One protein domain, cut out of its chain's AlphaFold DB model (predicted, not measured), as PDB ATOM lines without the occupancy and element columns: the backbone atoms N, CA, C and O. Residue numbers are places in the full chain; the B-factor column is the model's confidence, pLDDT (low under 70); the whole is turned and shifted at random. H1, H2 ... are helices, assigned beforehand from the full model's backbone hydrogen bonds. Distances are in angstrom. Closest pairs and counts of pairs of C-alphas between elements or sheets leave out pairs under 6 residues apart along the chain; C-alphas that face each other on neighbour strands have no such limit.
ATOM      1  N   GLN A   2     -64.349 -45.829  23.352       55.19
ATOM      2  CA  GLN A   2     -63.095 -45.787  24.123       55.19
ATOM      3  C   GLN A   2     -61.862 -45.434  23.272       55.19
ATOM      4  O   GLN A   2     -61.177 -44.471  23.585       55.19
ATOM      5  N   GLN A   3     -61.700 -46.082  22.113       56.09
ATOM      6  CA  GLN A   3     -60.614 -45.773  21.171       56.09
ATOM      7  C   GLN A   3     -60.644 -44.323  20.657       56.09
ATOM      8  O   GLN A   3     -59.597 -43.736  20.436       56.09
ATOM      9  N   LEU A   4     -61.825 -43.707  20.506       61.62
ATOM     10  CA  LEU A   4     -61.938 -42.301  20.080       61.62
ATOM     11  C   LEU A   4     -61.408 -41.326  21.142       61.62
ATOM     12  O   LEU A   4     -60.865 -40.284  20.791       61.62
ATOM     13  N   LEU A   5     -61.542 -41.668  22.428       65.25
ATOM     14  CA  LEU A   5     -60.994 -40.871  23.527       65.25
ATOM     15  C   LEU A   5     -59.468 -40.995  23.607       65.25
ATOM     16  O   LEU A   5     -58.807 -40.006  23.905       65.25
ATOM     17  N   ASP A   6     -58.912 -42.162  23.270       65.44
ATOM     18  CA  ASP A   6     -57.462 -42.405  23.282       65.44
ATOM     19  C   ASP A   6     -56.711 -41.564  22.228       65.44
ATOM     20  O   ASP A   6     -55.557 -41.189  22.435       65.44
ATOM     21  N   TYR A   7     -57.379 -41.192  21.129       79.25
ATOM     22  CA  TYR A   7     -56.816 -40.309  20.097       79.25
ATOM     23  C   TYR A   7     -57.122 -38.821  20.307       79.25
ATOM     24  O   TYR A   7     -56.562 -37.981  19.602       79.25
ATOM     25  N   ALA A   8     -57.968 -38.459  21.278       83.44
ATOM     26  CA  ALA A   8     -58.391 -37.073  21.484       83.44
ATOM     27  C   ALA A   8     -57.217 -36.148  21.845       83.44
ATOM     28  O   ALA A   8     -57.119 -35.040  21.320       83.44
ATOM     29  N   ALA A   9     -56.284 -36.616  22.681       84.69
ATOM     30  CA  ALA A   9     -55.100 -35.844  23.060       84.69
ATOM     31  C   ALA A   9     -54.134 -35.633  21.876       84.69
ATOM     32  O   ALA A   9     -53.515 -34.577  21.753       84.69
ATOM     33  N   ILE A  10     -54.043 -36.612  20.969       83.94
ATOM     34  CA  ILE A  10     -53.230 -36.521  19.749       83.94
ATOM     35  C   ILE A  10     -53.873 -35.551  18.755       83.94
ATOM     36  O   ILE A  10     -53.182 -34.734  18.155       83.94
ATOM     37  N   LEU A  11     -55.199 -35.583  18.614       85.50
ATOM     38  CA  LEU A  11     -55.913 -34.626  17.775       85.50
ATOM     39  C   LEU A  11     -55.761 -33.194  18.311       85.50
ATOM     40  O   LEU A  11     -55.480 -32.281  17.539       85.50
ATOM     41  N   ALA A  12     -55.871 -33.007  19.630       87.44
ATOM     42  CA  ALA A  12     -55.656 -31.716  20.280       87.44
ATOM     43  C   ALA A  12     -54.230 -31.185  20.056       87.44
ATOM     44  O   ALA A  12     -54.069 -30.009  19.740       87.44
ATOM     45  N   PHE A  13     -53.211 -32.051  20.138       89.31
ATOM     46  CA  PHE A  13     -51.833 -31.705  19.773       89.31
ATOM     47  C   PHE A  13     -51.756 -31.148  18.348       89.31
ATOM     48  O   PHE A  13     -51.197 -30.076  18.131       89.31
ATOM     49  N   VAL A  14     -52.322 -31.873  17.378       85.25
ATOM     50  CA  VAL A  14     -52.239 -31.512  15.956       85.25
ATOM     51  C   VAL A  14     -52.945 -30.180  15.703       85.25
ATOM     52  O   VAL A  14     -52.370 -29.295  15.076       85.25
ATOM     53  N   VAL A  15     -54.153 -30.004  16.243       90.38
ATOM     54  CA  VAL A  15     -54.926 -28.760  16.110       90.38
ATOM     55  C   VAL A  15     -54.164 -27.572  16.696       90.38
ATOM     56  O   VAL A  15     -54.021 -26.551  16.029       90.38
ATOM     57  N   VAL A  16     -53.628 -27.705  17.913       90.38
ATOM     58  CA  VAL A  16     -52.873 -26.625  18.562       90.38
ATOM     59  C   VAL A  16     -51.610 -26.291  17.779       90.38
ATOM     60  O   VAL A  16     -51.351 -25.111  17.557       90.38
ATOM     61  N   TYR A  17     -50.869 -27.288  17.291       88.88
ATOM     62  CA  TYR A  17     -49.677 -27.045  16.478       88.88
ATOM     63  C   TYR A  17     -50.005 -26.274  15.192       88.88
ATOM     64  O   TYR A  17     -49.364 -25.270  14.904       88.88
ATOM     65  N   PHE A  18     -51.023 -26.684  14.433       87.50
ATOM     66  CA  PHE A  18     -51.344 -26.015  13.166       87.50
ATOM     67  C   PHE A  18     -51.932 -24.607  13.345       87.50
ATOM     68  O   PHE A  18     -51.786 -23.779  12.448       87.50
ATOM     69  N   ILE A  19     -52.555 -24.316  14.493       90.44
ATOM     70  CA  ILE A  19     -53.059 -22.973  14.820       90.44
ATOM     71  C   ILE A  19     -51.933 -22.060  15.315       90.44
ATOM     72  O   ILE A  19     -51.865 -20.899  14.922       90.44
ATOM     73  N   THR A  20     -51.070 -22.564  16.197       89.69
ATOM     74  CA  THR A  20     -50.109 -21.732  16.945       89.69
ATOM     75  C   THR A  20     -48.695 -21.767  16.382       89.69
ATOM     76  O   THR A  20     -47.894 -20.905  16.721       89.69
ATOM     77  N   ARG A  21     -48.380 -22.760  15.539       85.69
ATOM     78  CA  ARG A  21     -47.025 -23.104  15.069       85.69
ATOM     79  C   ARG A  21     -46.023 -23.369  16.199       85.69
ATOM     80  O   ARG A  21     -44.827 -23.452  15.952       85.69
ATOM     81  N   ASP A  22     -46.510 -23.570  17.424       88.56
ATOM     82  CA  ASP A  22     -45.696 -23.831  18.605       88.56
ATOM     83  C   ASP A  22     -45.771 -25.318  18.980       88.56
ATOM     84  O   ASP A  22     -46.771 -25.831  19.502       88.56
ATOM     85  N   ILE A  23     -44.682 -26.038  18.704       85.81
ATOM     86  CA  ILE A  23     -44.579 -27.467  19.004       85.81
ATOM     87  C   ILE A  23     -44.441 -27.763  20.501       85.81
ATOM     88  O   ILE A  23     -44.836 -28.846  20.951       85.81
ATOM     89  N   PHE A  24     -43.926 -26.822  21.293       90.25
ATOM     90  CA  PHE A  24     -43.801 -26.976  22.739       90.25
ATOM     91  C   PHE A  24     -45.168 -26.827  23.399       90.25
ATOM     92  O   PHE A  24     -45.556 -27.681  24.199       90.25
ATOM     93  N   LEU A  25     -45.950 -25.829  22.986       90.75
ATOM     94  CA  LEU A  25     -47.333 -25.668  23.428       90.75
ATOM     95  C   LEU A  25     -48.188 -26.878  23.039       90.75
ATOM     96  O   LEU A  25     -48.895 -27.434  23.881       90.75
ATOM     97  N   ALA A  26     -48.073 -27.352  21.796       89.31
ATOM     98  CA  ALA A  26     -48.763 -28.562  21.355       89.31
ATOM     99  C   ALA A  26     -48.377 -29.784  22.210       89.31
ATOM    100  O   ALA A  26     -49.245 -30.553  22.632       89.31
ATOM    101  N   THR A  27     -47.087 -29.941  22.534       89.69
ATOM    102  CA  THR A  27     -46.586 -31.020  23.403       89.69
ATOM    103  C   THR A  27     -47.150 -30.920  24.821       89.69
ATOM    104  O   THR A  27     -47.574 -31.936  25.377       89.69
ATOM    105  N   ALA A  28     -47.233 -29.715  25.390       92.50
ATOM    106  CA  ALA A  28     -47.852 -29.490  26.695       92.50
ATOM    107  C   ALA A  28     -49.349 -29.849  26.689       92.50
ATOM    108  O   ALA A  28     -49.838 -30.483  27.626       92.50
ATOM    109  N   VAL A  29     -50.066 -29.531  25.606       92.75
ATOM    110  CA  VAL A  29     -51.483 -29.892  25.435       92.75
ATOM    111  C   VAL A  29     -51.676 -31.405  25.336       92.75
ATOM    112  O   VAL A  29     -52.584 -31.939  25.974       92.75
ATOM    113  N   LEU A  30     -50.805 -32.123  24.619       90.88
ATOM    114  CA  LEU A  30     -50.818 -33.590  24.594       90.88
ATOM    115  C   LEU A  30     -50.639 -34.169  26.000       90.88
ATOM    116  O   LEU A  30     -51.405 -35.034  26.423       90.88
ATOM    117  N   MET A  31     -49.640 -33.676  26.733       93.62
ATOM    118  CA  MET A  31     -49.342 -34.117  28.095       93.62
ATOM    119  C   MET A  31     -50.520 -33.863  29.042       93.62
ATOM    120  O   MET A  31     -50.928 -34.769  29.775       93.62
ATOM    121  N   GLY A  32     -51.110 -32.667  28.987       93.56
ATOM    122  CA  GLY A  32     -52.308 -32.322  29.746       93.56
ATOM    123  C   GLY A  32     -53.497 -33.213  29.382       93.56
ATOM    124  O   GLY A  32     -54.157 -33.745  30.271       93.56
ATOM    125  N   GLY A  33     -53.722 -33.458  28.089       91.88
ATOM    126  CA  GLY A  33     -54.805 -34.306  27.591       91.88
ATOM    127  C   GLY A  33     -54.710 -35.755  28.074       91.88
ATOM    128  O   GLY A  33     -55.681 -36.290  28.605       91.88
ATOM    129  N   VAL A  34     -53.532 -36.378  27.968       90.88
ATOM    130  CA  VAL A  34     -53.314 -37.754  28.453       90.88
ATOM    131  C   VAL A  34     -53.419 -37.821  29.984       90.88
ATOM    132  O   VAL A  34     -53.963 -38.782  30.528       90.88
ATOM    133  N   THR A  35     -52.975 -36.780  30.695       93.31
ATOM    134  CA  THR A  35     -53.121 -36.686  32.159       93.31
ATOM    135  C   THR A  35     -54.587 -36.592  32.573       93.31
ATOM    136  O   THR A  35     -55.031 -37.352  33.430       93.31
ATOM    137  N   LEU A  36     -55.367 -35.724  31.924       91.81
ATOM    138  CA  LEU A  36     -56.809 -35.601  32.149       91.81
ATOM    139  C   LEU A  36     -57.536 -36.911  31.854       91.81
ATOM    140  O   LEU A  36     -58.450 -37.287  32.585       91.81
ATOM    141  N   GLN A  37     -57.104 -37.636  30.824       89.62
ATOM    142  CA  GLN A  37     -57.657 -38.941  30.503       89.62
ATOM    143  C   GLN A  37     -57.400 -39.955  31.628       89.62
ATOM    144  O   GLN A  37     -58.336 -40.609  32.085       89.62
ATOM    145  N   VAL A  38     -56.166 -40.052  32.134       90.06
ATOM    146  CA  VAL A  38     -55.825 -40.928  33.271       90.06
ATOM    147  C   VAL A  38     -56.613 -40.545  34.526       90.06
ATOM    148  O   VAL A  38     -57.212 -41.415  35.162       90.06
ATOM    149  N   VAL A  39     -56.680 -39.252  34.850       91.38
ATOM    150  CA  VAL A  39     -57.466 -38.734  35.981       91.38
ATOM    151  C   VAL A  39     -58.949 -39.071  35.818       91.38
ATOM    152  O   VAL A  39     -59.576 -39.533  36.766       91.38
ATOM    153  N   GLY A  40     -59.505 -38.942  34.612       88.81
ATOM    154  CA  GLY A  40     -60.887 -39.318  34.314       88.81
ATOM    155  C   GLY A  40     -61.174 -40.796  34.589       88.81
ATOM    156  O   GLY A  40     -62.188 -41.121  35.205       88.81
ATOM    157  N   TYR A  41     -60.263 -41.701  34.218       88.62
ATOM    158  CA  TYR A  41     -60.400 -43.128  34.539       88.62
ATOM    159  C   TYR A  41     -60.347 -43.398  36.045       88.62
ATOM    160  O   TYR A  41     -61.137 -44.205  36.544       88.62
ATOM    161  N   LEU A  42     -59.461 -42.706  36.768       88.75
ATOM    162  CA  LEU A  42     -59.357 -42.809  38.226       88.75
ATOM    163  C   LEU A  42     -60.637 -42.317  38.917       88.75
ATOM    164  O   LEU A  42     -61.170 -43.013  39.780       88.75
ATOM    165  N   LEU A  43     -61.181 -41.173  38.490       91.56
ATOM    166  CA  LEU A  43     -62.428 -40.609  39.020       91.56
ATOM    167  C   LEU A  43     -63.643 -41.495  38.713       91.56
ATOM    168  O   LEU A  43     -64.510 -41.679  39.564       91.56
ATOM    169  N   MET A  44     -63.684 -42.105  37.528       90.38
ATOM    170  CA  MET A  44     -64.729 -43.059  37.139       90.38
ATOM    171  C   MET A  44     -64.556 -44.456  37.760       90.38
ATOM    172  O   MET A  44     -65.349 -45.349  37.454       90.38
ATOM    173  N   LYS A  45     -63.528 -44.677  38.598       88.38
ATOM    174  CA  LYS A  45     -63.169 -45.983  39.186       88.38
ATOM    175  C   LYS A  45     -63.042 -47.104  38.144       88.38
ATOM    176  O   LYS A  45     -63.316 -48.269  38.434       88.38
ATOM    177  N   LYS A  46     -62.634 -46.765  36.918       85.69
ATOM    178  CA  LYS A  46     -62.422 -47.738  35.842       85.69
ATOM    179  C   LYS A  46     -60.975 -48.234  35.859       85.69
ATOM    180  O   LYS A  46     -60.064 -47.438  36.083       85.69
ATOM    181  N   PRO A  47     -60.729 -49.529  35.588       83.00
ATOM    182  CA  PRO A  47     -59.369 -50.033  35.477       83.00
ATOM    183  C   PRO A  47     -58.655 -49.364  34.294       83.00
ATOM    184  O   PRO A  47     -59.169 -49.333  33.176       83.00
ATOM    185  N   ILE A  48     -57.457 -48.833  34.546       86.25
ATOM    186  CA  ILE A  48     -56.605 -48.246  33.508       86.25
ATOM    187  C   ILE A  48     -55.940 -49.387  32.735       86.25
ATOM    188  O   ILE A  48     -55.187 -50.181  33.313       86.25
ATOM    189  N   GLY A  49     -56.203 -49.451  31.430       84.25
ATOM    190  CA  GLY A  49     -55.558 -50.402  30.527       84.25
ATOM    191  C   GLY A  49     -54.043 -50.195  30.460       84.25
ATOM    192  O   GLY A  49     -53.542 -49.086  30.647       84.25
ATOM    193  N   ASN A  50     -53.296 -51.264  30.189       80.12
ATOM    194  CA  ASN A  50     -51.835 -51.186  30.091       80.12
ATOM    195  C   ASN A  50     -51.376 -50.240  28.973       80.12
ATOM    196  O   ASN A  50     -50.382 -49.546  29.148       80.12
ATOM    197  N   GLU A  51     -52.135 -50.153  27.880       78.25
ATOM    198  CA  GLU A  51     -51.877 -49.226  26.773       78.25
ATOM    199  C   GLU A  51     -51.875 -47.769  27.250       78.25
ATOM    200  O   GLU A  51     -50.895 -47.060  27.051       78.25
ATOM    201  N   LEU A  52     -52.910 -47.346  27.987       84.00
ATOM    202  CA  LEU A  52     -52.996 -45.985  28.523       84.00
ATOM    203  C   LEU A  52     -51.892 -45.694  29.552       84.00
ATOM    204  O   LEU A  52     -51.368 -44.583  29.582       84.00
ATOM    205  N   LYS A  53     -51.478 -46.683  30.358       84.31
ATOM    206  CA  LYS A  53     -50.337 -46.528  31.284       84.31
ATOM    207  C   LYS A  53     -49.030 -46.285  30.535       84.31
ATOM    208  O   LYS A  53     -48.279 -45.387  30.905       84.31
ATOM    209  N   VAL A  54     -48.768 -47.072  29.493       81.62
ATOM    210  CA  VAL A  54     -47.566 -46.928  28.662       81.62
ATOM    211  C   VAL A  54     -47.582 -45.579  27.952       81.62
ATOM    212  O   VAL A  54     -46.595 -44.851  28.025       81.62
ATOM    213  N   THR A  55     -48.710 -45.199  27.348       82.75
ATOM    214  CA  THR A  55     -48.875 -43.900  26.685       82.75
ATOM    215  C   THR A  55     -48.678 -42.744  27.661       82.75
ATOM    216  O   THR A  55     -47.964 -41.801  27.331       82.75
ATOM    217  N   PHE A  56     -49.227 -42.818  28.879       89.50
ATOM    218  CA  PHE A  56     -49.031 -41.801  29.916       89.50
ATOM    219  C   PHE A  56     -47.559 -41.663  30.309       89.50
ATOM    220  O   PHE A  56     -47.007 -40.569  30.219       89.50
ATOM    221  N   VAL A  57     -46.895 -42.765  30.669       88.25
ATOM    222  CA  VAL A  57     -45.478 -42.749  31.070       88.25
ATOM    223  C   VAL A  57     -44.590 -42.239  29.934       88.25
ATOM    224  O   VAL A  57     -43.766 -41.354  30.152       88.25
ATOM    225  N   ALA A  58     -44.783 -42.733  28.709       82.19
ATOM    226  CA  ALA A  58     -44.018 -42.291  27.547       82.19
ATOM    227  C   ALA A  58     -44.259 -40.806  27.223       82.19
ATOM    228  O   ALA A  58     -43.313 -40.089  26.892       82.19
ATOM    229  N   SER A  59     -45.500 -40.326  27.357       86.62
ATOM    230  CA  SER A  59     -45.855 -38.920  27.129       86.62
ATOM    231  C   SER A  59     -45.263 -38.004  28.197       86.62
ATOM    232  O   SER A  59     -44.756 -36.943  27.852       86.62
ATOM    233  N   MET A  60     -45.267 -38.409  29.471       93.31
ATOM    234  CA  MET A  60     -44.674 -37.623  30.558       93.31
ATOM    235  C   MET A  60     -43.153 -37.568  30.457       93.31
ATOM    236  O   MET A  60     -42.581 -36.484  30.527       93.31
ATOM    237  N   LEU A  61     -42.496 -38.711  30.243       87.62
ATOM    238  CA  LEU A  61     -41.037 -38.772  30.151       87.62
ATOM    239  C   LEU A  61     -40.533 -38.035  28.914       87.62
ATOM    240  O   LEU A  61     -39.753 -37.090  29.010       87.62
ATOM    241  N   LEU A  62     -41.006 -38.442  27.737       83.81
ATOM    242  CA  LEU A  62     -40.473 -37.900  26.499       83.81
ATOM    243  C   LEU A  62     -41.056 -36.525  26.168       83.81
ATOM    244  O   LEU A  62     -40.432 -35.791  25.412       83.81
ATOM    245  N   GLY A  63     -42.268 -36.199  26.627       85.06
ATOM    246  CA  GLY A  63     -42.843 -34.858  26.492       85.06
ATOM    247  C   GLY A  63     -42.237 -33.878  27.495       85.06
ATOM    248  O   GLY A  63     -41.902 -32.761  27.118       85.06
ATOM    249  N   GLY A  64     -41.981 -34.319  28.733       88.12
ATOM    250  CA  GLY A  64     -41.268 -33.530  29.737       88.12
ATOM    251  C   GLY A  64     -39.852 -33.175  29.286       88.12
ATOM    252  O   GLY A  64     -39.479 -32.006  29.326       88.12
ATOM    253  N   MET A  65     -39.100 -34.143  28.746       85.38
ATOM    254  CA  MET A  65     -37.794 -33.867  28.127       85.38
ATOM    255  C   MET A  65     -37.893 -32.855  26.980       85.38
ATOM    256  O   MET A  65     -37.057 -31.966  26.894       85.38
ATOM    257  N   THR A  66     -38.922 -32.946  26.129       86.88
ATOM    258  CA  THR A  66     -39.148 -31.969  25.050       86.88
ATOM    259  C   THR A  66     -39.356 -30.549  25.595       86.88
ATOM    260  O   THR A  66     -38.806 -29.603  25.038       86.88
ATOM    261  N   LEU A  67     -40.103 -30.388  26.693       87.94
ATOM    262  CA  LEU A  67     -40.351 -29.076  27.303       87.94
ATOM    263  C   LEU A  67     -39.141 -28.513  28.063       87.94
ATOM    264  O   LEU A  67     -38.987 -27.294  28.117       87.94
ATOM    265  N   ILE A  68     -38.308 -29.382  28.645       88.88
ATOM    266  CA  ILE A  68     -37.100 -28.998  29.393       88.88
ATOM    267  C   ILE A  68     -35.965 -28.624  28.441       88.88
ATOM    268  O   ILE A  68     -35.345 -27.581  28.614       88.88
ATOM    269  N   LEU A  69     -35.691 -29.471  27.445       86.31
ATOM    270  CA  LEU A  69     -34.550 -29.294  26.544       86.31
ATOM    271  C   LEU A  69     -34.771 -28.161  25.540       86.31
ATOM    272  O   LEU A  69     -33.798 -27.574  25.084       86.31
ATOM    273  N   ARG A  70     -36.035 -27.867  25.200       85.31
ATOM    274  CA  ARG A  70     -36.429 -26.832  24.226       85.31
ATOM    275  C   ARG A  70     -35.620 -26.847  22.921       85.31
ATOM    276  O   ARG A  70     -35.386 -25.809  22.316       85.31
ATOM    277  N   ASP A  71     -35.229 -28.040  22.486       86.06
ATOM    278  CA  ASP A  71     -34.429 -28.263  21.285       86.06
ATOM    279  C   ASP A  71     -35.278 -28.964  20.220       86.06
ATOM    280  O   ASP A  71     -35.796 -30.066  20.430       86.06
ATOM    281  N   GLU A  72     -35.430 -28.316  19.067       83.50
ATOM    282  CA  GLU A  72     -36.164 -28.845  17.917       83.50
ATOM    283  C   GLU A  72     -35.507 -30.109  17.356       83.50
ATOM    284  O   GLU A  72     -36.202 -31.058  16.982       83.50
ATOM    285  N   THR A  73     -34.176 -30.186  17.404       84.62
ATOM    286  CA  THR A  73     -33.399 -31.346  16.951       84.62
ATOM    287  C   THR A  73     -33.759 -32.575  17.776       84.62
ATOM    288  O   THR A  73     -34.039 -33.648  17.238       84.62
ATOM    289  N   PHE A  74     -33.853 -32.425  19.098       85.31
ATOM    290  CA  PHE A  74     -34.285 -33.501  19.988       85.31
ATOM    291  C   PHE A  74     -35.692 -34.017  19.637       85.31
ATOM    292  O   PHE A  74     -35.941 -35.229  19.637       85.31
ATOM    293  N   ILE A  75     -36.618 -33.115  19.294       85.06
ATOM    294  CA  ILE A  75     -37.981 -33.481  18.886       85.06
ATOM    295  C   ILE A  75     -37.962 -34.279  17.581       85.06
ATOM    296  O   ILE A  75     -38.661 -35.292  17.464       85.06
ATOM    297  N   GLN A  76     -37.137 -33.850  16.631       90.31
ATOM    298  CA  GLN A  76     -36.995 -34.479  15.325       90.31
ATOM    299  C   GLN A  76     -36.358 -35.873  15.387       90.31
ATOM    300  O   GLN A  76     -36.754 -36.765  14.635       90.31
ATOM    301  N   TRP A  77     -35.434 -36.101  16.321       90.50
ATOM    302  CA  TRP A  77     -34.760 -37.390  16.520       90.50
ATOM    303  C   TRP A  77     -35.635 -38.457  17.182       90.50
ATOM    304  O   TRP A  77     -35.427 -39.659  16.996       90.50
ATOM    305  N   LYS A  78     -36.639 -38.038  17.951       87.75
ATOM    306  CA  LYS A  78     -37.471 -38.923  18.774       87.75
ATOM    307  C   LYS A  78     -38.149 -40.065  17.995       87.75
ATOM    308  O   LYS A  78     -38.043 -41.203  18.456       87.75
ATOM    309  N   PRO A  79     -38.796 -39.855  16.828       90.12
ATOM    310  CA  PRO A  79     -39.359 -40.960  16.047       90.12
ATOM    311  C   PRO A  79     -38.296 -41.952  15.564       90.12
ATOM    312  O   PRO A  79     -38.538 -43.158  15.560       90.12
ATOM    313  N   SER A  80     -37.102 -41.471  15.209       94.44
ATOM    314  CA  SER A  80     -35.994 -42.326  14.769       94.44
ATOM    315  C   SER A  80     -35.473 -43.209  15.896       94.44
ATOM    316  O   SER A  80     -35.249 -44.397  15.677       94.44
ATOM    317  N   ILE A  81     -35.367 -42.670  17.114       91.00
ATOM    318  CA  ILE A  81     -34.985 -43.440  18.305       91.00
ATOM    319  C   ILE A  81     -36.023 -44.531  18.601       91.00
ATOM    320  O   ILE A  81     -35.658 -45.686  18.812       91.00
ATOM    321  N   VAL A  82     -37.319 -44.198  18.574       89.19
ATOM    322  CA  VAL A  82     -38.396 -45.176  18.810       89.19
ATOM    323  C   VAL A  82     -38.359 -46.297  17.770       89.19
ATOM    324  O   VAL A  82     -38.382 -47.473  18.134       89.19
ATOM    325  N   ASN A  83     -38.236 -45.952  16.488       92.75
ATOM    326  CA  ASN A  83     -38.136 -46.931  15.409       92.75
ATOM    327  C   ASN A  83     -36.880 -47.814  15.537       92.75
ATOM    328  O   ASN A  83     -36.961 -49.025  15.338       92.75
ATOM    329  N   ALA A  84     -35.740 -47.245  15.940       93.69
ATOM    330  CA  ALA A  84     -34.523 -48.011  16.197       93.69
ATOM    331  C   ALA A  84     -34.705 -49.006  17.355       93.69
ATOM    332  O   ALA A  84     -34.326 -50.169  17.226       93.69
ATOM    333  N   ILE A  85     -35.344 -48.595  18.456       92.38
ATOM    334  CA  ILE A  85     -35.647 -49.485  19.589       92.38
ATOM    335  C   ILE A  85     -36.567 -50.629  19.151       92.38
ATOM    336  O   ILE A  85     -36.319 -51.779  19.515       92.38
ATOM    337  N   LEU A  86     -37.605 -50.352  18.354       91.44
ATOM    338  CA  LEU A  86     -38.504 -51.388  17.832       91.44
ATOM    339  C   LEU A  86     -37.761 -52.379  16.926       91.44
ATOM    340  O   LEU A  86     -37.894 -53.590  17.113       91.44
ATOM    341  N   ALA A  87     -36.923 -51.889  16.009       94.56
ATOM    342  CA  ALA A  87     -36.093 -52.732  15.150       94.56
ATOM    343  C   ALA A  87     -35.142 -53.622  15.969       94.56
ATOM    344  O   ALA A  87     -35.109 -54.840  15.782       94.56
ATOM    345  N   LEU A  88     -34.426 -53.033  16.932       93.81
ATOM    346  CA  LEU A  88     -33.518 -53.748  17.829       93.81
ATOM    347  C   LEU A  88     -34.249 -54.761  18.711       93.81
ATOM    348  O   LEU A  88     -33.722 -55.839  18.953       93.81
ATOM    349  N   THR A  89     -35.466 -54.457  19.162       90.38
ATOM    350  CA  THR A  89     -36.276 -55.381  19.970       90.38
ATOM    351  C   THR A  89     -36.691 -56.602  19.154       90.38
ATOM    352  O   THR A  89     -36.607 -57.730  19.642       90.38
ATOM    353  N   LEU A  90     -37.101 -56.403  17.899       92.25
ATOM    354  CA  LEU A  90     -37.470 -57.497  17.001       92.25
ATOM    355  C   LEU A  90     -36.272 -58.400  16.685       92.25
ATOM    356  O   LEU A  90     -36.378 -59.624  16.799       92.25
ATOM    357  N   VAL A  91     -35.125 -57.807  16.345       92.00
ATOM    358  CA  VAL A  91     -33.893 -58.547  16.034       92.00
ATOM    359  C   VAL A  91     -33.316 -59.204  17.291       92.00
ATOM    360  O   VAL A  91     -33.033 -60.399  17.300       92.00
ATOM    361  N   GLY A  92     -33.192 -58.453  18.382       87.50
ATOM    362  CA  GLY A  92     -32.647 -58.914  19.658       87.50
ATOM    363  C   GLY A  92     -33.496 -59.999  20.315       87.50
ATOM    364  O   GLY A  92     -32.950 -60.967  20.838       87.50
ATOM    365  N   GLY A  93     -34.827 -59.908  20.223       85.25
ATOM    366  CA  GLY A  93     -35.732 -60.956  20.699       85.25
ATOM    367  C   GLY A  93     -35.479 -62.302  20.013       85.25
ATOM    368  O   GLY A  93     -35.498 -63.345  20.673       85.25
ATOM    369  N   HIS A  94     -35.153 -62.275  18.720       85.38
ATOM    370  CA  HIS A  94     -34.755 -63.472  17.989       85.38
ATOM    371  C   HIS A  94     -33.347 -63.950  18.376       85.38
ATOM    372  O   HIS A  94     -33.178 -65.127  18.690       85.38
ATOM    373  N   LEU A  95     -32.353 -63.053  18.411       86.38
ATOM    374  CA  LEU A  95     -30.952 -63.408  18.683       86.38
ATOM    375  C   LEU A  95     -30.716 -63.927  20.112       86.38
ATOM    376  O   LEU A  95     -29.943 -64.862  20.305       86.38
ATOM    377  N   ILE A  96     -31.381 -63.338  21.109       83.81
ATOM    378  CA  ILE A  96     -31.176 -63.648  22.533       83.81
ATOM    379  C   ILE A  96     -32.172 -64.710  23.003       83.81
ATOM    380  O   ILE A  96     -31.800 -65.688  23.646       83.81
ATOM    381  N   GLY A  97     -33.455 -64.518  22.688       74.06
ATOM    382  CA  GLY A  97     -34.540 -65.357  23.198       74.06
ATOM    383  C   GLY A  97     -34.848 -66.584  22.343       74.06
ATOM    384  O   GLY A  97     -35.644 -67.416  22.768       74.06
ATOM    385  N   LYS A  98     -34.269 -66.692  21.136       78.06
ATOM    386  CA  LYS A  98     -34.607 -67.710  20.118       78.06
ATOM    387  C   LYS A  98     -36.106 -67.770  19.780       78.06
ATOM    388  O   LYS A  98     -36.595 -68.773  19.267       78.06
ATOM    389  N   THR A  99     -36.849 -66.693  20.040       77.69
ATOM    390  CA  THR A  99     -38.293 -66.597  19.780       77.69
ATOM    391  C   THR A  99     -38.609 -65.345  18.977       77.69
ATOM    392  O   THR A  99     -38.117 -64.265  19.292       77.69
ATOM    393  N   PHE A 100     -39.476 -65.461  17.973       84.31
ATOM    394  CA  PHE A 100     -39.945 -64.307  17.207       84.31
ATOM    395  C   PHE A 100     -40.997 -63.535  18.013       84.31
ATOM    396  O   PHE A 100     -42.038 -64.085  18.373       84.31
ATOM    397  N   PHE A 101     -40.759 -62.253  18.289       85.12
ATOM    398  CA  PHE A 101     -41.692 -61.445  19.085       85.12
ATOM    399  C   PHE A 101     -43.065 -61.317  18.403       85.12
ATOM    400  O   PHE A 101     -44.099 -61.453  19.054       85.12
ATOM    401  N   ILE A 102     -43.079 -61.183  17.069       87.50
ATOM    402  CA  ILE A 102     -44.311 -61.178  16.265       87.50
ATOM    403  C   ILE A 102     -45.065 -62.515  16.409       87.50
ATOM    404  O   ILE A 102     -46.280 -62.506  16.589       87.50
ATOM    405  N   LYS A 103     -44.361 -63.658  16.447       86.94
ATOM    406  CA  LYS A 103     -44.967 -64.982  16.710       86.94
ATOM    407  C   LYS A 103     -45.599 -65.052  18.099       86.94
ATOM    408  O   LYS A 103     -46.653 -65.649  18.257       86.94
ATOM    409  N   LYS A 104     -44.999 -64.422  19.112       83.69
ATOM    410  CA  LYS A 104     -45.573 -64.375  20.467       83.69
ATOM    411  C   LYS A 104     -46.890 -63.590  20.517       83.69
ATOM    412  O   LYS A 104     -47.760 -63.937  21.307       83.69
ATOM    413  N   MET A 105     -47.031 -62.555  19.688       82.19
ATOM    414  CA  MET A 105     -48.241 -61.727  19.625       82.19
ATOM    415  C   MET A 105     -49.330 -62.327  18.728       82.19
ATOM    416  O   MET A 105     -50.499 -62.300  19.094       82.19
ATOM    417  N   LEU A 106     -48.956 -62.867  17.564       83.81
ATOM    418  CA  LEU A 106     -49.899 -63.307  16.526       83.81
ATOM    419  C   LEU A 106     -50.015 -64.828  16.384       83.81
ATOM    420  O   LEU A 106     -50.888 -65.299  15.665       83.81
ATOM    421  N   GLY A 107     -49.187 -65.614  17.073       77.81
ATOM    422  CA  GLY A 107     -49.167 -67.077  16.953       77.81
ATOM    423  C   GLY A 107     -50.416 -67.784  17.483       77.81
ATOM    424  O   GLY A 107     -50.599 -68.961  17.210       77.81
ATOM    425  N   GLN A 108     -51.280 -67.078  18.223       75.44
ATOM    426  CA  GLN A 108     -52.611 -67.571  18.605       75.44
ATOM    427  C   GLN A 108     -53.652 -67.395  17.490       75.44
ATOM    428  O   GLN A 108     -54.709 -68.015  17.530       75.44
ATOM    429  N   VAL A 109     -53.366 -66.523  16.521       79.88
ATOM    430  CA  VAL A 109     -54.279 -66.135  15.438       79.88
ATOM    431  C   VAL A 109     -53.848 -66.761  14.112       79.88
ATOM    432  O   VAL A 109     -54.694 -67.104  13.292       79.88
ATOM    433  N   LEU A 110     -52.540 -66.918  13.902       82.06
ATOM    434  CA  LEU A 110     -51.949 -67.450  12.680       82.06
ATOM    435  C   LEU A 110     -50.965 -68.571  13.016       82.06
ATOM    436  O   LEU A 110     -49.983 -68.352  13.728       82.06
ATOM    437  N   HIS A 111     -51.184 -69.753  12.446       82.00
ATOM    438  CA  HIS A 111     -50.219 -70.848  12.504       82.00
ATOM    439  C   HIS A 111     -49.310 -70.777  11.274       82.00
ATOM    440  O   HIS A 111     -49.678 -71.214  10.191       82.00
ATOM    441  N   LEU A 112     -48.123 -70.184  11.430       85.88
ATOM    442  CA  LEU A 112     -47.146 -70.036  10.344       85.88
ATOM    443  C   LEU A 112     -45.859 -70.822  10.630       85.88
ATOM    444  O   LEU A 112     -45.462 -70.930  11.798       85.88
ATOM    445  N   PRO A 113     -45.166 -71.318   9.586       86.94
ATOM    446  CA  PRO A 113     -43.847 -71.924   9.730       86.94
ATOM    447  C   PRO A 113     -42.810 -70.891  10.191       86.94
ATOM    448  O   PRO A 113     -42.927 -69.692   9.923       86.94
ATOM    449  N   ASP A 114     -41.745 -71.354  10.846       85.81
ATOM    450  CA  ASP A 114     -40.709 -70.474  11.412       85.81
ATOM    451  C   ASP A 114     -39.987 -69.615  10.363       85.81
ATOM    452  O   ASP A 114     -39.567 -68.500  10.667       85.81
ATOM    453  N   SER A 115     -39.917 -70.069   9.109       87.25
ATOM    454  CA  SER A 115     -39.379 -69.285   7.990       87.25
ATOM    455  C   SER A 115     -40.212 -68.037   7.681       87.25
ATOM    456  O   SER A 115     -39.650 -66.977   7.412       87.25
ATOM    457  N   ALA A 116     -41.540 -68.125   7.776       89.81
ATOM    458  CA  ALA A 116     -42.422 -66.978   7.592       89.81
ATOM    459  C   ALA A 116     -42.298 -66.000   8.767       89.81
ATOM    460  O   ALA A 116     -42.210 -64.790   8.556       89.81
ATOM    461  N   TRP A 117     -42.195 -66.506  10.002       91.12
ATOM    462  CA  TRP A 117     -41.947 -65.660  11.174       91.12
ATOM    463  C   TRP A 117     -40.606 -64.936  11.109       91.12
ATOM    464  O   TRP A 117     -40.527 -63.769  11.499       91.12
ATOM    465  N   PHE A 118     -39.579 -65.593  10.571       91.62
ATOM    466  CA  PHE A 118     -38.294 -64.970  10.284       91.62
ATOM    467  C   PHE A 118     -38.453 -63.818   9.285       91.62
ATOM    468  O   PHE A 118     -38.088 -62.686   9.603       91.62
ATOM    469  N   THR A 119     -39.065 -64.060   8.119       92.31
ATOM    470  CA  THR A 119     -39.259 -63.013   7.101       92.31
ATOM    471  C   THR A 119     -40.070 -61.832   7.629       92.31
ATOM    472  O   THR A 119     -39.689 -60.688   7.397       92.31
ATOM    473  N   LEU A 120     -41.141 -62.081   8.387       92.94
ATOM    474  CA  LEU A 120     -41.938 -61.012   8.992       92.94
ATOM    475  C   LEU A 120     -41.135 -60.214  10.024       92.94
ATOM    476  O   LEU A 120     -41.146 -58.989   9.993       92.94
ATOM    477  N   THR A 121     -40.404 -60.886  10.914       93.12
ATOM    478  CA  THR A 121     -39.627 -60.222  11.976       93.12
ATOM    479  C   THR A 121     -38.561 -59.303  11.384       93.12
ATOM    480  O   THR A 121     -38.494 -58.127  11.742       93.12
ATOM    481  N   TYR A 122     -37.760 -59.807  10.445       94.06
ATOM    482  CA  TYR A 122     -36.696 -59.020   9.823       94.06
ATOM    483  C   TYR A 122     -37.227 -57.995   8.816       94.06
ATOM    484  O   TYR A 122     -36.660 -56.911   8.708       94.06
ATOM    485  N   GLY A 123     -38.342 -58.281   8.137       94.44
ATOM    486  CA  GLY A 123     -39.018 -57.322   7.262       94.44
ATOM    487  C   GLY A 123     -39.549 -56.110   8.031       94.44
ATOM    488  O   GLY A 123     -39.315 -54.973   7.625       94.44
ATOM    489  N   TRP A 124     -40.185 -56.333   9.184       95.19
ATOM    490  CA  TRP A 124     -40.631 -55.247  10.060       95.19
ATOM    491  C   TRP A 124     -39.459 -54.502  10.706       95.19
ATOM    492  O   TRP A 124     -39.484 -53.275  10.758       95.19
ATOM    493  N   ALA A 125     -38.402 -55.202  11.131       95.38
ATOM    494  CA  ALA A 125     -37.199 -54.551  11.654       95.38
ATOM    495  C   ALA A 125     -36.517 -53.652  10.604       95.38
ATOM    496  O   ALA A 125     -36.131 -52.521  10.913       95.38
ATOM    497  N   LEU A 126     -36.419 -54.117   9.354       95.75
ATOM    498  CA  LEU A 126     -35.913 -53.319   8.238       95.75
ATOM    499  C   LEU A 126     -36.817 -52.114   7.966       95.75
ATOM    500  O   LEU A 126     -36.316 -51.002   7.832       95.75
ATOM    501  N   GLY A 127     -38.136 -52.306   7.938       95.62
ATOM    502  CA  GLY A 127     -39.086 -51.214   7.732       95.62
ATOM    503  C   GLY A 127     -39.001 -50.136   8.814       95.62
ATOM    504  O   GLY A 127     -38.943 -48.956   8.480       95.62
ATOM    505  N   PHE A 128     -38.868 -50.511  10.092       96.44
ATOM    506  CA  PHE A 128     -38.615 -49.545  11.167       96.44
ATOM    507  C   PHE A 128     -37.274 -48.825  10.994       96.44
ATOM    508  O   PHE A 128     -37.203 -47.609  11.156       96.44
ATOM    509  N   THR A 129     -36.220 -49.543  10.603       96.38
ATOM    510  CA  THR A 129     -34.899 -48.943  10.353       96.38
ATOM    511  C   THR A 129     -34.974 -47.898   9.237       96.38
ATOM    512  O   THR A 129     -34.505 -46.774   9.408       96.38
ATOM    513  N   LEU A 130     -35.630 -48.233   8.123       96.00
ATOM    514  CA  LEU A 130     -35.834 -47.323   6.995       96.00
ATOM    515  C   LEU A 130     -36.732 -46.139   7.366       96.00
ATOM    516  O   LEU A 130     -36.416 -45.011   7.004       96.00
ATOM    517  N   ALA A 131     -37.804 -46.360   8.129       95.25
ATOM    518  CA  ALA A 131     -38.678 -45.290   8.603       95.25
ATOM    519  C   ALA A 131     -37.937 -44.310   9.529       95.25
ATOM    520  O   ALA A 131     -38.118 -43.098   9.427       95.25
ATOM    521  N   GLY A 132     -37.071 -44.818  10.412       95.56
ATOM    522  CA  GLY A 132     -36.216 -43.996  11.269       95.56
ATOM    523  C   GLY A 132     -35.165 -43.211  10.483       95.56
ATOM    524  O   GLY A 132     -34.976 -42.023  10.753       95.56
ATOM    525  N   ALA A 133     -34.527 -43.835   9.490       96.19
ATOM    526  CA  ALA A 133     -33.570 -43.171   8.605       96.19
ATOM    527  C   ALA A 133     -34.243 -42.085   7.752       96.19
ATOM    528  O   ALA A 133     -33.740 -40.966   7.668       96.19
ATOM    529  N   LEU A 134     -35.415 -42.381   7.184       96.06
ATOM    530  CA  LEU A 134     -36.190 -41.426   6.398       96.06
ATOM    531  C   LEU A 134     -36.682 -40.257   7.258       96.06
ATOM    532  O   LEU A 134     -36.635 -39.123   6.803       96.06
ATOM    533  N   ASN A 135     -37.078 -40.500   8.512       96.31
ATOM    534  CA  ASN A 135     -37.411 -39.420   9.445       96.31
ATOM    535  C   ASN A 135     -36.228 -38.474   9.702       96.31
ATOM    536  O   ASN A 135     -36.434 -37.264   9.685       96.31
ATOM    537  N   LEU A 136     -35.007 -38.995   9.894       95.62
ATOM    538  CA  LEU A 136     -33.814 -38.145  10.029       95.62
ATOM    539  C   LEU A 136     -33.528 -37.389   8.734       95.62
ATOM    540  O   LEU A 136     -33.237 -36.201   8.768       95.62
ATOM    541  N   TRP A 137     -33.642 -38.057   7.586       96.56
ATOM    542  CA  TRP A 137     -33.450 -37.399   6.300       96.56
ATOM    543  C   TRP A 137     -34.440 -36.245   6.109       96.56
ATOM    544  O   TRP A 137     -34.014 -35.144   5.775       96.56
ATOM    545  N   VAL A 138     -35.731 -36.445   6.399       96.00
ATOM    546  CA  VAL A 138     -36.721 -35.362   6.327       96.00
ATOM    547  C   VAL A 138     -36.391 -34.248   7.323       96.00
ATOM    548  O   VAL A 138     -36.423 -33.083   6.946       96.00
ATOM    549  N   ALA A 139     -36.017 -34.592   8.558       94.12
ATOM    550  CA  ALA A 139     -35.650 -33.618   9.586       94.12
ATOM    551  C   ALA A 139     -34.467 -32.720   9.183       94.12
ATOM    552  O   ALA A 139     -34.475 -31.532   9.478       94.12
ATOM    553  N   TYR A 140     -33.464 -33.273   8.496       94.94
ATOM    554  CA  TYR A 140     -32.263 -32.531   8.103       94.94
ATOM    555  C   TYR A 140     -32.376 -31.786   6.769       94.94
ATOM    556  O   TYR A 140     -31.534 -30.937   6.487       94.94
ATOM    557  N   ASN A 141     -33.361 -32.116   5.930       95.75
ATOM    558  CA  ASN A 141     -33.452 -31.590   4.562       95.75
ATOM    559  C   ASN A 141     -34.693 -30.718   4.315       95.75
ATOM    560  O   ASN A 141     -34.783 -30.100   3.256       95.75
ATOM    561  N   PHE A 142     -35.645 -30.664   5.251       95.56
ATOM    562  CA  PHE A 142     -36.902 -29.928   5.096       95.56
ATOM    563  C   PHE A 142     -37.225 -29.089   6.333       95.56
ATOM    564  O   PHE A 142     -36.661 -29.288   7.407       95.56
ATOM    565  N   ASP A 143     -38.150 -28.143   6.167       92.19
ATOM    566  CA  ASP A 143     -38.612 -27.287   7.254       92.19
ATOM    567  C   ASP A 143     -39.444 -28.046   8.303       92.19
ATOM    568  O   ASP A 143     -39.877 -29.192   8.125       92.19
ATOM    569  N   MET A 144     -39.673 -27.373   9.431       86.31
ATOM    570  CA  MET A 144     -40.353 -27.956  10.583       86.31
ATOM    571  C   MET A 144     -41.797 -28.371  10.271       86.31
ATOM    572  O   MET A 144     -42.269 -29.400  10.753       86.31
ATOM    573  N   ASP A 145     -42.491 -27.624   9.416       87.50
ATOM    574  CA  ASP A 145     -43.867 -27.924   9.018       87.50
ATOM    575  C   ASP A 145     -43.967 -29.173   8.143       87.50
ATOM    576  O   ASP A 145     -44.844 -30.027   8.346       87.50
ATOM    577  N   THR A 146     -43.041 -29.314   7.196       90.81
ATOM    578  CA  THR A 146     -42.900 -30.511   6.370       90.81
ATOM    579  C   THR A 146     -42.548 -31.703   7.246       90.81
ATOM    580  O   THR A 146     -43.163 -32.764   7.111       90.81
ATOM    581  N   TRP A 147     -41.628 -31.529   8.199       94.25
ATOM    582  CA  TRP A 147     -41.271 -32.583   9.142       94.25
ATOM    583  C   TRP A 147     -42.455 -33.010  10.019       94.25
ATOM    584  O   TRP A 147     -42.717 -34.208  10.140       94.25
ATOM    585  N   VAL A 148     -43.227 -32.077  10.589       87.06
ATOM    586  CA  VAL A 148     -44.414 -32.419  11.391       87.06
ATOM    587  C   VAL A 148     -45.459 -33.141  10.538       87.06
ATOM    588  O   VAL A 148     -46.005 -34.163  10.964       87.06
ATOM    589  N   THR A 149     -45.699 -32.680   9.311       88.81
ATOM    590  CA  THR A 149     -46.615 -33.348   8.374       88.81
ATOM    591  C   THR A 149     -46.147 -34.773   8.068       88.81
ATOM    592  O   THR A 149     -46.930 -35.722   8.152       88.81
ATOM    593  N   PHE A 150     -44.855 -34.953   7.791       93.00
ATOM    594  CA  PHE A 150     -44.254 -36.264   7.568       93.00
ATOM    595  C   PHE A 150     -44.346 -37.166   8.806       93.00
ATOM    596  O   PHE A 150     -44.711 -38.336   8.694       93.00
ATOM    597  N   ARG A 151     -44.079 -36.637  10.000       86.38
ATOM    598  CA  ARG A 151     -44.152 -37.384  11.260       86.38
ATOM    599  C   ARG A 151     -45.531 -38.011  11.467       86.38
ATOM    600  O   ARG A 151     -45.609 -39.156  11.901       86.38
ATOM    601  N   PHE A 152     -46.611 -37.276  11.206       84.69
ATOM    602  CA  PHE A 152     -47.965 -37.780  11.447       84.69
ATOM    603  C   PHE A 152     -48.535 -38.546  10.256       84.69
ATOM    604  O   PHE A 152     -49.015 -39.663  10.428       84.69
ATOM    605  N   ALA A 153     -48.480 -37.972   9.055       87.75
ATOM    606  CA  ALA A 153     -49.067 -38.582   7.866       87.75
ATOM    607  C   ALA A 153     -48.085 -39.524   7.159       87.75
ATOM    608  O   ALA A 153     -48.441 -40.650   6.818       87.75
ATOM    609  N   GLY A 154     -46.834 -39.100   6.979       90.50
ATOM    610  CA  GLY A 154     -45.801 -39.879   6.290       90.50
ATOM    611  C   GLY A 154     -45.467 -41.195   6.997       90.50
ATOM    612  O   GLY A 154     -45.553 -42.259   6.386       90.50
ATOM    613  N   LEU A 155     -45.165 -41.159   8.299       89.19
ATOM    614  CA  LEU A 155     -44.892 -42.378   9.076       89.19
ATOM    615  C   LEU A 155     -46.114 -43.307   9.157       89.19
ATOM    616  O   LEU A 155     -45.958 -44.529   9.131       89.19
ATOM    617  N   LEU A 156     -47.331 -42.755   9.210       88.31
ATOM    618  CA  LEU A 156     -48.561 -43.548   9.155       88.31
ATOM    619  C   LEU A 156     -48.691 -44.284   7.815       88.31
ATOM    620  O   LEU A 156     -48.973 -45.482   7.804       88.31
ATOM    621  N   MET A 157     -48.440 -43.594   6.700       92.88
ATOM    622  CA  MET A 157     -48.461 -44.200   5.368       92.88
ATOM    623  C   MET A 157     -47.429 -45.320   5.241       92.88
ATOM    624  O   MET A 157     -47.763 -46.384   4.729       92.88
ATOM    625  N   ILE A 158     -46.221 -45.137   5.782       93.06
ATOM    626  CA  ILE A 158     -45.187 -46.183   5.807       93.06
ATOM    627  C   ILE A 158     -45.677 -47.420   6.568       93.06
ATOM    628  O   ILE A 158     -45.568 -48.534   6.056       93.06
ATOM    629  N   ASN A 159     -46.280 -47.242   7.747       90.88
ATOM    630  CA  ASN A 159     -46.830 -48.356   8.525       90.88
ATOM    631  C   ASN A 159     -47.945 -49.099   7.768       90.88
ATOM    632  O   ASN A 159     -47.978 -50.331   7.769       90.88
ATOM    633  N   ILE A 160     -48.836 -48.372   7.085       93.56
ATOM    634  CA  ILE A 160     -49.885 -48.970   6.246       93.56
ATOM    635  C   ILE A 160     -49.259 -49.744   5.080       93.56
ATOM    636  O   ILE A 160     -49.650 -50.882   4.824       93.56
ATOM    637  N   SER A 161     -48.257 -49.184   4.401       93.81
ATOM    638  CA  SER A 161     -47.542 -49.867   3.319       93.81
ATOM    639  C   SER A 161     -46.856 -51.148   3.797       93.81
ATOM    640  O   SER A 161     -46.932 -52.167   3.114       93.81
ATOM    641  N   MET A 162     -46.240 -51.138   4.982       94.38
ATOM    642  CA  MET A 162     -45.638 -52.329   5.591       94.38
ATOM    643  C   MET A 162     -46.682 -53.400   5.934       94.38
ATOM    644  O   MET A 162     -46.438 -54.596   5.739       94.38
ATOM    645  N   LEU A 163     -47.858 -52.986   6.408       93.19
ATOM    646  CA  LEU A 163     -48.973 -53.891   6.670       93.19
ATOM    647  C   LEU A 163     -49.487 -54.525   5.373       93.19
ATOM    648  O   LEU A 163     -49.634 -55.744   5.305       93.19
ATOM    649  N   ILE A 164     -49.699 -53.721   4.329       94.56
ATOM    650  CA  ILE A 164     -50.095 -54.207   3.003       94.56
ATOM    651  C   ILE A 164     -49.047 -55.194   2.485       94.56
ATOM    652  O   ILE A 164     -49.404 -56.311   2.129       94.56
ATOM    653  N   ALA A 165     -47.759 -54.844   2.534       94.06
ATOM    654  CA  ALA A 165     -46.672 -55.725   2.114       94.06
ATOM    655  C   ALA A 165     -46.657 -57.053   2.891       94.06
ATOM    656  O   ALA A 165     -46.421 -58.107   2.304       94.06
ATOM    657  N   THR A 166     -46.966 -57.021   4.191       92.44
ATOM    658  CA  THR A 166     -47.110 -58.221   5.028       92.44
ATOM    659  C   THR A 166     -48.246 -59.113   4.531       92.44
ATOM    660  O   THR A 166     -48.033 -60.303   4.299       92.44
ATOM    661  N   PHE A 167     -49.440 -58.554   4.315       90.31
ATOM    662  CA  PHE A 167     -50.577 -59.311   3.789       90.31
ATOM    663  C   PHE A 167     -50.311 -59.842   2.380       90.31
ATOM    664  O   PHE A 167     -50.582 -61.010   2.112       90.31
ATOM    665  N   THR A 168     -49.728 -59.028   1.499       93.06
ATOM    666  CA  THR A 168     -49.349 -59.437   0.144       93.06
ATOM    667  C   THR A 168     -48.333 -60.576   0.170       93.06
ATOM    668  O   THR A 168     -48.500 -61.541  -0.568       93.06
ATOM    669  N   TYR A 169     -47.318 -60.518   1.040       93.44
ATOM    670  CA  TYR A 169     -46.344 -61.598   1.216       93.44
ATOM    671  C   TYR A 169     -47.011 -62.899   1.682       93.44
ATOM    672  O   TYR A 169     -46.779 -63.955   1.090       93.44
ATOM    673  N   LEU A 170     -47.859 -62.827   2.712       90.81
ATOM    674  CA  LEU A 170     -48.545 -63.999   3.257       90.81
ATOM    675  C   LEU A 170     -49.515 -64.616   2.240       90.81
ATOM    676  O   LEU A 170     -49.549 -65.837   2.092       90.81
ATOM    677  N   TYR A 171     -50.243 -63.782   1.498       89.62
ATOM    678  CA  TYR A 171     -51.120 -64.214   0.414       89.62
ATOM    679  C   TYR A 171     -50.329 -64.857  -0.736       89.62
ATOM    680  O   TYR A 171     -50.624 -65.978  -1.138       89.62
ATOM    681  N   ALA A 172     -49.266 -64.201  -1.216       90.19
ATOM    682  CA  ALA A 172     -48.437 -64.695  -2.318       90.19
ATOM    683  C   ALA A 172     -47.708 -66.009  -1.986       90.19
ATOM    684  O   ALA A 172     -47.390 -66.787  -2.884       90.19
ATOM    685  N   LYS A 173     -47.439 -66.273  -0.701       88.81
ATOM    686  CA  LYS A 173     -46.864 -67.536  -0.220       88.81
ATOM    687  C   LYS A 173     -47.905 -68.612   0.107       88.81
ATOM    688  O   LYS A 173     -47.506 -69.687   0.546       88.81
ATOM    689  N   GLY A 174     -49.199 -68.348  -0.098       84.81
ATOM    690  CA  GLY A 174     -50.275 -69.294   0.219       84.81
ATOM    691  C   GLY A 174     -50.369 -69.614   1.713       84.81
ATOM    692  O   GLY A 174     -50.786 -70.699   2.096       84.81
ATOM    693  N   LEU A 175     -49.919 -68.696   2.572       84.50
ATOM    694  CA  LEU A 175     -49.896 -68.894   4.020       84.50
ATOM    695  C   LEU A 175     -51.220 -68.491   4.688       84.50
ATOM    696  O   LEU A 175     -51.434 -68.826   5.850       84.50
ATOM    697  N   LEU A 176     -52.112 -67.827   3.946       79.81
ATOM    698  CA  LEU A 176     -53.472 -67.454   4.354       79.81
ATOM    699  C   LEU A 176     -54.513 -68.481   3.857       79.81
ATOM    700  O   LEU A 176     -55.492 -68.104   3.218       79.81
ATOM    701  N   ASN A 177     -54.285 -69.770   4.121       74.25
ATOM    702  CA  ASN A 177     -55.194 -70.867   3.748       74.25
ATOM    703  C   ASN A 177     -55.978 -71.381   4.971       74.25
ATOM    704  O   ASN A 177     -55.526 -71.199   6.103       74.25
ATOM    705  N   GLU A 178     -57.120 -72.052   4.748       64.25
ATOM    706  CA  GLU A 178     -57.995 -72.590   5.813       64.25
ATOM    707  C   GLU A 178     -57.252 -73.500   6.809       64.25
ATOM    708  O   GLU A 178     -57.540 -73.433   7.998       64.25
ATOM    709  N   ASP A 179     -56.230 -74.243   6.368       65.56
ATOM    710  CA  ASP A 179     -55.410 -75.114   7.230       65.56
ATOM    711  C   ASP A 179     -54.567 -74.353   8.278       65.56
ATOM    712  O   ASP A 179     -54.179 -74.916   9.301       65.56
ATOM    713  N   ASN A 180     -54.272 -73.068   8.037       65.88
ATOM    714  CA  ASN A 180     -53.483 -72.211   8.935       65.88
ATOM    715  C   ASN A 180     -54.361 -71.281   9.793       65.88
ATOM    716  O   ASN A 180     -53.840 -70.513  10.614       65.88
ATOM    717  N   LEU A 181     -55.683 -71.353   9.604       63.66
ATOM    718  CA  LEU A 181     -56.705 -70.659  10.378       63.66
ATOM    719  C   LEU A 181     -57.363 -71.662  11.351       63.66
ATOM    720  O   LEU A 181     -57.513 -72.835  11.023       63.66
TER     721      LEU A 181
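Overview. This is residues 2 to 181 of the 628 residues of the protein "PdxJ protein" of Symbiodinium pilosum (UniProt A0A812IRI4). Two arms of helices make an open V: H2, H3 and H4 lie side by side in one, H5, H7 and H8 in the other, longer one, and the arms meet where H4 is linked to H5. Short H6 packs across H5 and H7 towards the far end of the longer arm. The printed part has 180 residues, with eight named helices, H1 to H8 in order, and no named strand; the class is all helix. It is only just compact, close to loose, with a radius of gyration of the C-alphas of 18.8 A and spans of 53 by 48 by 29 A.

Arrangement. H1, residues 2 to 6, and H2, residues 8 to 20, meet only through their link. H3, residues 23 to 43, touches H2 in a hairpin, closest at C-alphas 13 and 26, 4.7 A, at a shallow tilt of 25 degrees, opposite ways. H4, residues 50 to 69, touches H3 in another hairpin, closest at C-alphas 31 and 59, 6.0 A, at 33 degrees, only just short of steep. H5, residues 72 to 97, is close to H4 but not clearly touching: C-alphas 66 and 75 are closest, 6.5 A. H6, residues 101 to 106, touches residues 90 to 94 of H5, about perpendicular at 86 degrees, closest at C-alphas 90 and 101, 6.1 A. H7, residues 114 to 141, is the hub, touching H5, closest at C-alphas 80 and 132, 3.9 A, H6 and H8, residues 144 to 172. H7 and H8 form a hairpin at 18 degrees, closest at C-alphas 139 and 147, 5.7 A. Every O i to N i+4 pair is within hydrogen-bond range except in H5, 20 of 22, and H8, 23 of 25.

Along the chain. H1 begins at C-alpha 2, (-63.095, -45.787, 24.123), and H8 ends at C-alpha 172, (-48.437, -64.695, -2.318). H5 measures 36.9 A, H7 40.1 A and H8 39.8 A. H5 has a kink of 29 degrees near residue 91, and H8 one of 32 degrees near residue 152.

Size, cuts and confidence. The two C-alphas farthest apart, of Arg 70 and Asp 179, are 54.6 A from each other. The printed part has no cut and no long link. Residues 2 to 6 and 178 to 181 have pLDDT under 70.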